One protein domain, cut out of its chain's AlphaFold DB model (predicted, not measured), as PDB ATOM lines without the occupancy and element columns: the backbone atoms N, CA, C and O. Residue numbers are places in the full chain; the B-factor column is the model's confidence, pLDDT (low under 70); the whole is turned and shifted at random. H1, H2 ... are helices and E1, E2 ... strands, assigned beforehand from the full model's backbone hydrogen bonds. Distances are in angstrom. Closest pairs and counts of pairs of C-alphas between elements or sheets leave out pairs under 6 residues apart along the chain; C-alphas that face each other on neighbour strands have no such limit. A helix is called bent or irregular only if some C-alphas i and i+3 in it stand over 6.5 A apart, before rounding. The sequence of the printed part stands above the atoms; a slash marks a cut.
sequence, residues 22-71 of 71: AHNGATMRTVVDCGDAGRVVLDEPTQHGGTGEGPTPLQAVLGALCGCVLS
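What this domain is: This is residues 22 to 71 of the 71 residues of an uncharacterized protein of Actinobacteria bacterium (UniProt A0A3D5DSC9). A small sheet of three short strands, E1, E2 and E3, has one longer helix, H1, that begins near the end of E3 and reaches away as an arm, its far part sticking out as residues 64 to 70, with residue 71 after it. Between E3 and H1 a long loop, residues 43 to 56, swings out and folds back to bring Pro 57 near Leu 42. The printed part has 50 residues with three named strands and then one named helix along the chain; the sheet's order is E1, E2, E3, antiparallel throughout, and the class is mixed, helices and strands. The whole is only just compact, close to loose, with a radius of gyration of the C-alphas of 11.7 A, and it spans 34 by 23 by 12 A, only just flat.

How they stand to each other: The sheet is formed by E1, residues 22 to 24, E2, residues 30 to 33, and E3, residues 39 to 42, a meander, each strand the antiparallel neighbour of the one before. E2 is the inner strand; E1 and E3 are the edge strands. E2 and E3 form a hairpin, with 160 degrees between their directions; the C-alphas of Val 31 and Val 41 face each other at 4.6 A. Across this pair N 30 and O 42 are 2.8 A apart and N 40 and O 32 2.9 A, both within hydrogen-bond range. E1 and E2 form a hairpin too, at 154 degrees, with N 31 and O 23 within hydrogen-bond range at 2.9 A. H1, residues 57 to 70, is on the sheet but only grazes it, with its residues 57 to 60. The closest C-alphas of E3 and H1 are those of Leu 42 and Pro 57, 5.6 A apart. In H1 every O i to N i+4 pair is within hydrogen-bond range.

Where its parts are: E2 and E3 each measure 10.0 A from first to last C-alpha, and E1 measures 7.1 A. E1 begins at C-alpha 22, at (153.006, 253.068, 228.743), and E3 ends at C-alpha 42, at (153.935, 245.824, 222.223). H1 is 20.1 A long and is not bent; it ends at C-alpha 70, at (171.944, 236.784, 231.007).

The domain as a whole: The two C-alphas farthest apart are those of Ala 26 and Leu 70, at 34.4 A. The printed part has no cut and ends at residue 71, the chain's last. The links E1 to E2 and E2 to E3 are tight, and the link E3 to H1 is long, with 14 residues. Residues 64 to 71, of which 64 to 70 belong to H1, stand free. The mean pLDDT of the printed part is 94.5, and residue 71 is under 70.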
ATOM      1  N   ALA A  22     153.637 253.792 229.831       97.19
ATOM      2  CA  ALA A  22     153.006 253.068 228.743       97.19
ATOM      3  C   ALA A  22     151.651 253.692 228.434       97.19
ATOM      4  O   ALA A  22     150.920 254.088 229.343       97.19
ATOM      5  N   HIS A  23     151.313 253.765 227.151       97.12
ATOM      6  CA  HIS A  23     150.005 254.222 226.704       97.12
ATOM      7  C   HIS A  23     149.473 253.307 225.600       97.12
ATOM      8  O   HIS A  23     150.232 252.801 224.771       97.12
ATOM      9  N   ASN A  24     148.155 253.157 225.531       95.56
ATOM     10  CA  ASN A  24     147.470 252.563 224.390       95.56
ATOM     11  C   ASN A  24     146.329 253.489 223.944       95.56
ATOM     12  O   ASN A  24     145.796 254.269 224.732       95.56
ATOM     13  N   GLY A  25     146.010 253.463 222.653       94.06
ATOM     14  CA  GLY A  25     144.979 254.318 222.056       94.06
ATOM     15  C   GLY A  25     143.602 253.661 222.057       94.06
ATOM     16  O   GLY A  25     142.932 253.714 221.034       94.06
ATOM     17  N   ALA A  26     143.229 252.971 223.144       93.62
ATOM     18  CA  ALA A  26     142.097 252.033 223.175       93.62
ATOM     19  C   ALA A  26     142.217 250.883 222.147       93.62
ATOM     20  O   ALA A  26     141.222 250.344 221.666       93.62
ATOM     21  N   THR A  27     143.452 250.495 221.825       94.25
ATOM     22  CA  THR A  27     143.803 249.342 220.983       94.25
ATOM     23  C   THR A  27     144.736 248.405 221.752       94.25
ATOM     24  O   THR A  27     145.207 248.746 222.838       94.25
ATOM     25  N   MET A  28     145.031 247.223 221.201       95.56
ATOM     26  CA  MET A  28     146.005 246.293 221.799       95.56
ATOM     27  C   MET A  28     147.461 246.755 221.636       95.56
ATOM     28  O   MET A  28     148.340 246.333 222.389       95.56
ATOM     29  N   ARG A  29     147.695 247.703 220.725       97.25
ATOM     30  CA  ARG A  29     148.994 248.324 220.503       97.25
ATOM     31  C   ARG A  29     149.337 249.276 221.645       97.25
ATOM     32  O   ARG A  29     148.812 250.388 221.748       97.25
ATOM     33  N   THR A  30     150.270 248.846 222.477       98.00
ATOM     34  CA  THR A  30     150.795 249.602 223.608       98.00
ATOM     35  C   THR A  30     152.183 250.108 223.272       98.00
ATOM     36  O   THR A  30     153.043 249.344 222.839       98.00
ATOM     37  N   VAL A  31     152.426 251.396 223.494       98.00
ATOM     38  CA  VAL A  31     153.765 251.951 223.337       98.00
ATOM     39  C   VAL A  31     154.349 252.274 224.697       98.00
ATOM     40  O   VAL A  31     153.745 253.008 225.478       98.00
ATOM     41  N   VAL A  32     155.518 251.701 224.962       97.88
ATOM     42  CA  VAL A  32     156.248 251.791 226.223       97.88
ATOM     43  C   VAL A  32     157.460 252.691 226.026       97.88
ATOM     44  O   VAL A  32     158.263 252.474 225.120       97.88
ATOM     45  N   ASP A  33     157.577 253.709 226.866       96.94
ATOM     46  CA  ASP A  33     158.739 254.585 226.960       96.94
ATOM     47  C   ASP A  33     159.636 254.116 228.113       96.94
ATOM     48  O   ASP A  33     159.199 254.059 229.271       96.94
ATOM     49  N   CYS A  34     160.877 253.763 227.774       94.81
ATOM     50  CA  CYS A  34     161.896 253.277 228.696       94.81
ATOM     51  C   CYS A  34     162.969 254.328 229.029       94.81
ATOM     52  O   CYS A  34     164.054 253.969 229.500       94.81
ATOM     53  N   GLY A  35     162.691 255.612 228.787       93.19
ATOM     54  CA  GLY A  35     163.643 256.702 228.972       93.19
ATOM     55  C   GLY A  35     164.858 256.529 228.061       93.19
ATOM     56  O   GLY A  35     164.721 256.279 226.864       93.19
ATOM     57  N   ASP A  36     166.060 256.589 228.635       92.00
ATOM     58  CA  ASP A  36     167.323 256.475 227.887       92.00
ATOM     59  C   ASP A  36     167.496 255.131 227.155       92.00
ATOM     60  O   ASP A  36     168.290 255.029 226.224       92.00
ATOM     61  N   ALA A  37     166.754 254.090 227.555       89.81
ATOM     62  CA  ALA A  37     166.773 252.787 226.885       89.81
ATOM     63  C   ALA A  37     165.919 252.748 225.600       89.81
ATOM     64  O   ALA A  37     165.900 251.731 224.907       89.81
ATOM     65  N   GLY A  38     165.222 253.839 225.270       94.50
ATOM     66  CA  GLY A  38     164.422 253.973 224.059       94.50
ATOM     67  C   GLY A  38     162.961 253.561 224.237       94.50
ATOM     68  O   GLY A  38     162.428 253.504 225.343       94.50
ATOM     69  N   ARG A  39     162.290 253.303 223.111       96.12
ATOM     70  CA  ARG A  39     160.848 253.032 223.046       96.12
ATOM     71  C   ARG A  39     160.590 251.633 222.502       96.12
ATOM     72  O   ARG A  39     161.246 251.214 221.551       96.12
ATOM     73  N   VAL A  40     159.607 250.943 223.068       97.12
ATOM     74  CA  VAL A  40     159.183 249.604 222.638       97.12
ATOM     75  C   VAL A  40     157.702 249.633 222.276       97.12
ATOM     76  O   VAL A  40     156.895 250.235 222.983       97.12
ATOM     77  N   VAL A  41     157.337 248.985 221.171       98.06
ATOM     78  CA  VAL A  41     155.938 248.749 220.792       98.06
ATOM     79  C   VAL A  41     155.595 247.307 221.135       98.06
ATOM     80  O   VAL A  41     156.314 246.396 220.736       98.06
ATOM     81  N   LEU A  42     154.516 247.118 221.888       98.38
ATOM     82  CA  LEU A  42     153.935 245.824 222.223       98.38
ATOM     83  C   LEU A  42     152.573 245.728 221.562       98.38
ATOM     84  O   LEU A  42     151.805 246.690 221.602       98.38
ATOM     85  N   ASP A  43     152.263 244.586 220.975       98.44
ATOM     86  CA  ASP A  43     150.987 244.390 220.309       98.44
ATOM     87  C   ASP A  43     150.650 242.910 220.187       98.44
ATOM     88  O   ASP A  43     151.527 242.050 220.192       98.44
ATOM     89  N   GLU A  44     149.366 242.611 220.069       98.19
ATOM     90  CA  GLU A  44     148.921 241.251 219.815       98.19
ATOM     91  C   GLU A  44     148.885 240.955 218.303       98.19
ATOM     92  O   GLU A  44     148.731 241.861 217.476       98.19
ATOM     93  N   PRO A  45     149.003 239.681 217.894       97.69
ATOM     94  CA  PRO A  45     148.770 239.263 216.522       97.69
ATOM     95  C   PRO A  45     147.360 239.624 216.042       97.69
ATOM     96  O   PRO A  45     146.411 239.682 216.826       97.69
ATOM     97  N   THR A  46     147.187 239.733 214.725       97.31
ATOM     98  CA  THR A  46     145.875 239.987 214.101       97.31
ATOM     99  C   THR A  46     144.826 238.932 214.466       97.31
ATOM    100  O   THR A  46     143.679 239.276 214.731       97.31
ATOM    101  N   GLN A  47     145.225 237.661 214.584       97.38
ATOM    102  CA  GLN A  47     144.367 236.554 215.048       97.38
ATOM    103  C   GLN A  47     143.843 236.717 216.488       97.38
ATOM    104  O   GLN A  47     142.860 236.079 216.849       97.38
ATOM    105  N   HIS A  48     144.471 237.570 217.301       95.38
ATOM    106  CA  HIS A  48     144.039 237.892 218.664       95.38
ATOM    107  C   HIS A  48     143.422 239.298 218.772       95.38
ATOM    108  O   HIS A  48     143.073 239.723 219.869       95.38
ATOM    109  N   GLY A  49     143.253 240.010 217.649       95.56
ATOM    110  CA  GLY A  49     142.633 241.338 217.603       95.56
ATOM    111  C   GLY A  49     143.598 242.526 217.675       95.56
ATOM    112  O   GLY A  49     143.133 243.661 217.784       95.56
ATOM    113  N   GLY A  50     144.914 242.298 217.605       96.75
ATOM    114  CA  GLY A  50     145.911 243.368 217.484       96.75
ATOM    115  C   GLY A  50     146.284 243.687 216.033       96.75
ATOM    116  O   GLY A  50     145.641 243.230 215.086       96.75
ATOM    117  N   THR A  51     147.327 244.494 215.846       97.12
ATOM    118  CA  THR A  51     147.836 244.904 214.521       97.12
ATOM    119  C   THR A  51     149.069 244.111 214.075       97.12
ATOM    120  O   THR A  51     149.425 244.143 212.899       97.12
ATOM    121  N   GLY A  52     149.695 243.352 214.979       96.62
ATOM    122  CA  GLY A  52     150.948 242.638 214.733       96.62
ATOM    123  C   GLY A  52     152.176 243.550 214.616       96.62
ATOM    124  O   GLY A  52     153.197 243.119 214.090       96.62
ATOM    125  N   GLU A  53     152.102 244.800 215.085       96.56
ATOM    126  CA  GLU A  53     153.186 245.793 214.952       96.56
ATOM    127  C   GLU A  53     154.319 245.640 215.989       96.56
ATOM    128  O   GLU A  53     155.242 246.455 216.041       96.56
ATOM    129  N   GLY A  54     154.273 244.602 216.823       96.19
ATOM    130  CA  GLY A  54     155.281 244.326 217.841       96.19
ATOM    131  C   GLY A  54     155.132 242.930 218.448       96.19
ATOM    132  O   GLY A  54     154.190 242.209 218.113       96.19
ATOM    133  N   PRO A  55     156.065 242.526 219.330       97.38
ATOM    134  CA  PRO A  55     155.901 241.326 220.139       97.38
ATOM    135  C   PRO A  55     154.702 241.464 221.076       97.38
ATOM    136  O   PRO A  55     154.350 242.567 221.509       97.38
ATOM    137  N   THR A  56     154.137 240.328 221.471       98.00
ATOM    138  CA  THR A  56     153.062 240.331 222.463       98.00
ATOM    139  C   THR A  56     153.573 240.833 223.812       98.00
ATOM    140  O   THR A  56     154.752 240.645 224.140       98.00
ATOM    141  N   PRO A  57     152.711 241.435 224.649       96.25
ATOM    142  CA  PRO A  57     153.084 241.796 226.012       96.25
ATOM    143  C   PRO A  57     153.719 240.635 226.788       96.25
ATOM    144  O   PRO A  57     154.714 240.828 227.486       96.25
ATOM    145  N   LEU A  58     153.212 239.408 226.614       96.88
ATOM    146  CA  LEU A  58     153.795 238.222 227.246       96.88
ATOM    147  C   LEU A  58     155.186 237.888 226.690       96.88
ATOM    148  O   LEU A  58     156.096 237.597 227.463       96.88
ATOM    149  N   GLN A  59     155.381 237.957 225.370       97.56
ATOM    150  CA  GLN A  59     156.700 237.768 224.759       97.56
ATOM    151  C   GLN A  59     157.712 238.795 225.274       97.56
ATOM    152  O   GLN A  59     158.858 238.437 225.535       97.56
ATOM    153  N   ALA A  60     157.297 240.047 225.478       96.44
ATOM    154  CA  ALA A  60     158.162 241.078 226.041       96.44
ATOM    155  C   ALA A  60     158.532 240.812 227.506       96.44
ATOM    156  O   ALA A  60     159.692 240.985 227.873       96.44
ATOM    157  N   VAL A  61     157.594 240.331 228.332       96.00
ATOM    158  CA  VAL A  61     157.890 239.910 229.716       96.00
ATOM    159  C   VAL A  61     158.882 238.748 229.738       96.00
ATOM    160  O   VAL A  61     159.854 238.786 230.489       96.00
ATOM    161  N   LEU A  62     158.676 237.734 228.893       97.25
ATOM    162  CA  LEU A  62     159.598 236.602 228.784       97.25
ATOM    163  C   LEU A  62     160.978 237.046 228.283       97.25
ATOM    164  O   LEU A  62     161.988 236.640 228.848       97.25
ATOM    165  N   GLY A  63     161.030 237.932 227.286       94.88
ATOM    166  CA  GLY A  63     162.278 238.516 226.795       94.88
ATOM    167  C   GLY A  63     163.026 239.297 227.877       94.88
ATOM    168  O   GLY A  63     164.230 239.110 228.046       94.88
ATOM    169  N   ALA A  64     162.318 240.113 228.662       93.06
ATOM    170  CA  ALA A  64     162.895 240.843 229.789       93.06
ATOM    171  C   ALA A  64     163.428 239.893 230.874       93.06
ATOM    172  O   ALA A  64     164.538 240.087 231.367       93.06
ATOM    173  N   LEU A  65     162.680 238.836 231.206       94.62
ATOM    174  CA  LEU A  65     163.114 237.810 232.153       94.62
ATOM    175  C   LEU A  65     164.381 237.094 231.666       94.62
ATOM    176  O   LEU A  65     165.333 236.959 232.433       94.62
ATOM    177  N   CYS A  66     164.422 236.676 230.398       94.56
ATOM    178  CA  CYS A  66     165.617 236.083 229.799       94.56
ATOM    179  C   CYS A  66     166.811 237.044 229.861       94.56
ATOM    180  O   CYS A  66     167.911 236.621 230.208       94.56
ATOM    181  N   GLY A  67     166.590 238.335 229.597       90.94
ATOM    182  CA  GLY A  67     167.608 239.372 229.749       90.94
ATOM    183  C   GLY A  67     168.181 239.421 231.165       90.94
ATOM    184  O   GLY A  67     169.396 239.423 231.320       90.94
ATOM    185  N   CYS A  68     167.338 239.369 232.199       89.19
ATOM    186  CA  CYS A  68     167.788 239.369 233.595       89.19
ATOM    187  C   CYS A  68     168.666 238.165 233.964       89.19
ATOM    188  O   CYS A  68     169.518 238.293 234.832       89.19
ATOM    189  N   VAL A  69     168.456 237.003 233.339       85.31
ATOM    190  CA  VAL A  69     169.271 235.802 233.600       85.31
ATOM    191  C   VAL A  69     170.637 235.880 232.909       85.31
ATOM    192  O   VAL A  69     171.586 235.238 233.347       85.31
ATOM    193  N   LEU A  70     170.739 236.656 231.829       70.69
ATOM    194  CA  LEU A  70     171.944 236.784 231.007       70.69
ATOM    195  C   LEU A  70     172.789 238.033 231.326       70.69
ATOM    196  O   LEU A  70     173.892 238.145 230.792       70.69
ATOM    197  N   SER A  71     172.267 238.967 232.131       61.16
ATOM    198  CA  SER A  71     172.883 240.275 232.437       61.16
ATOM    199  C   SER A  71     173.695 240.300 233.727       61.16
ATOM    200  O   SER A  71     173.393 239.505 234.642       61.16
TER     201      SER A  71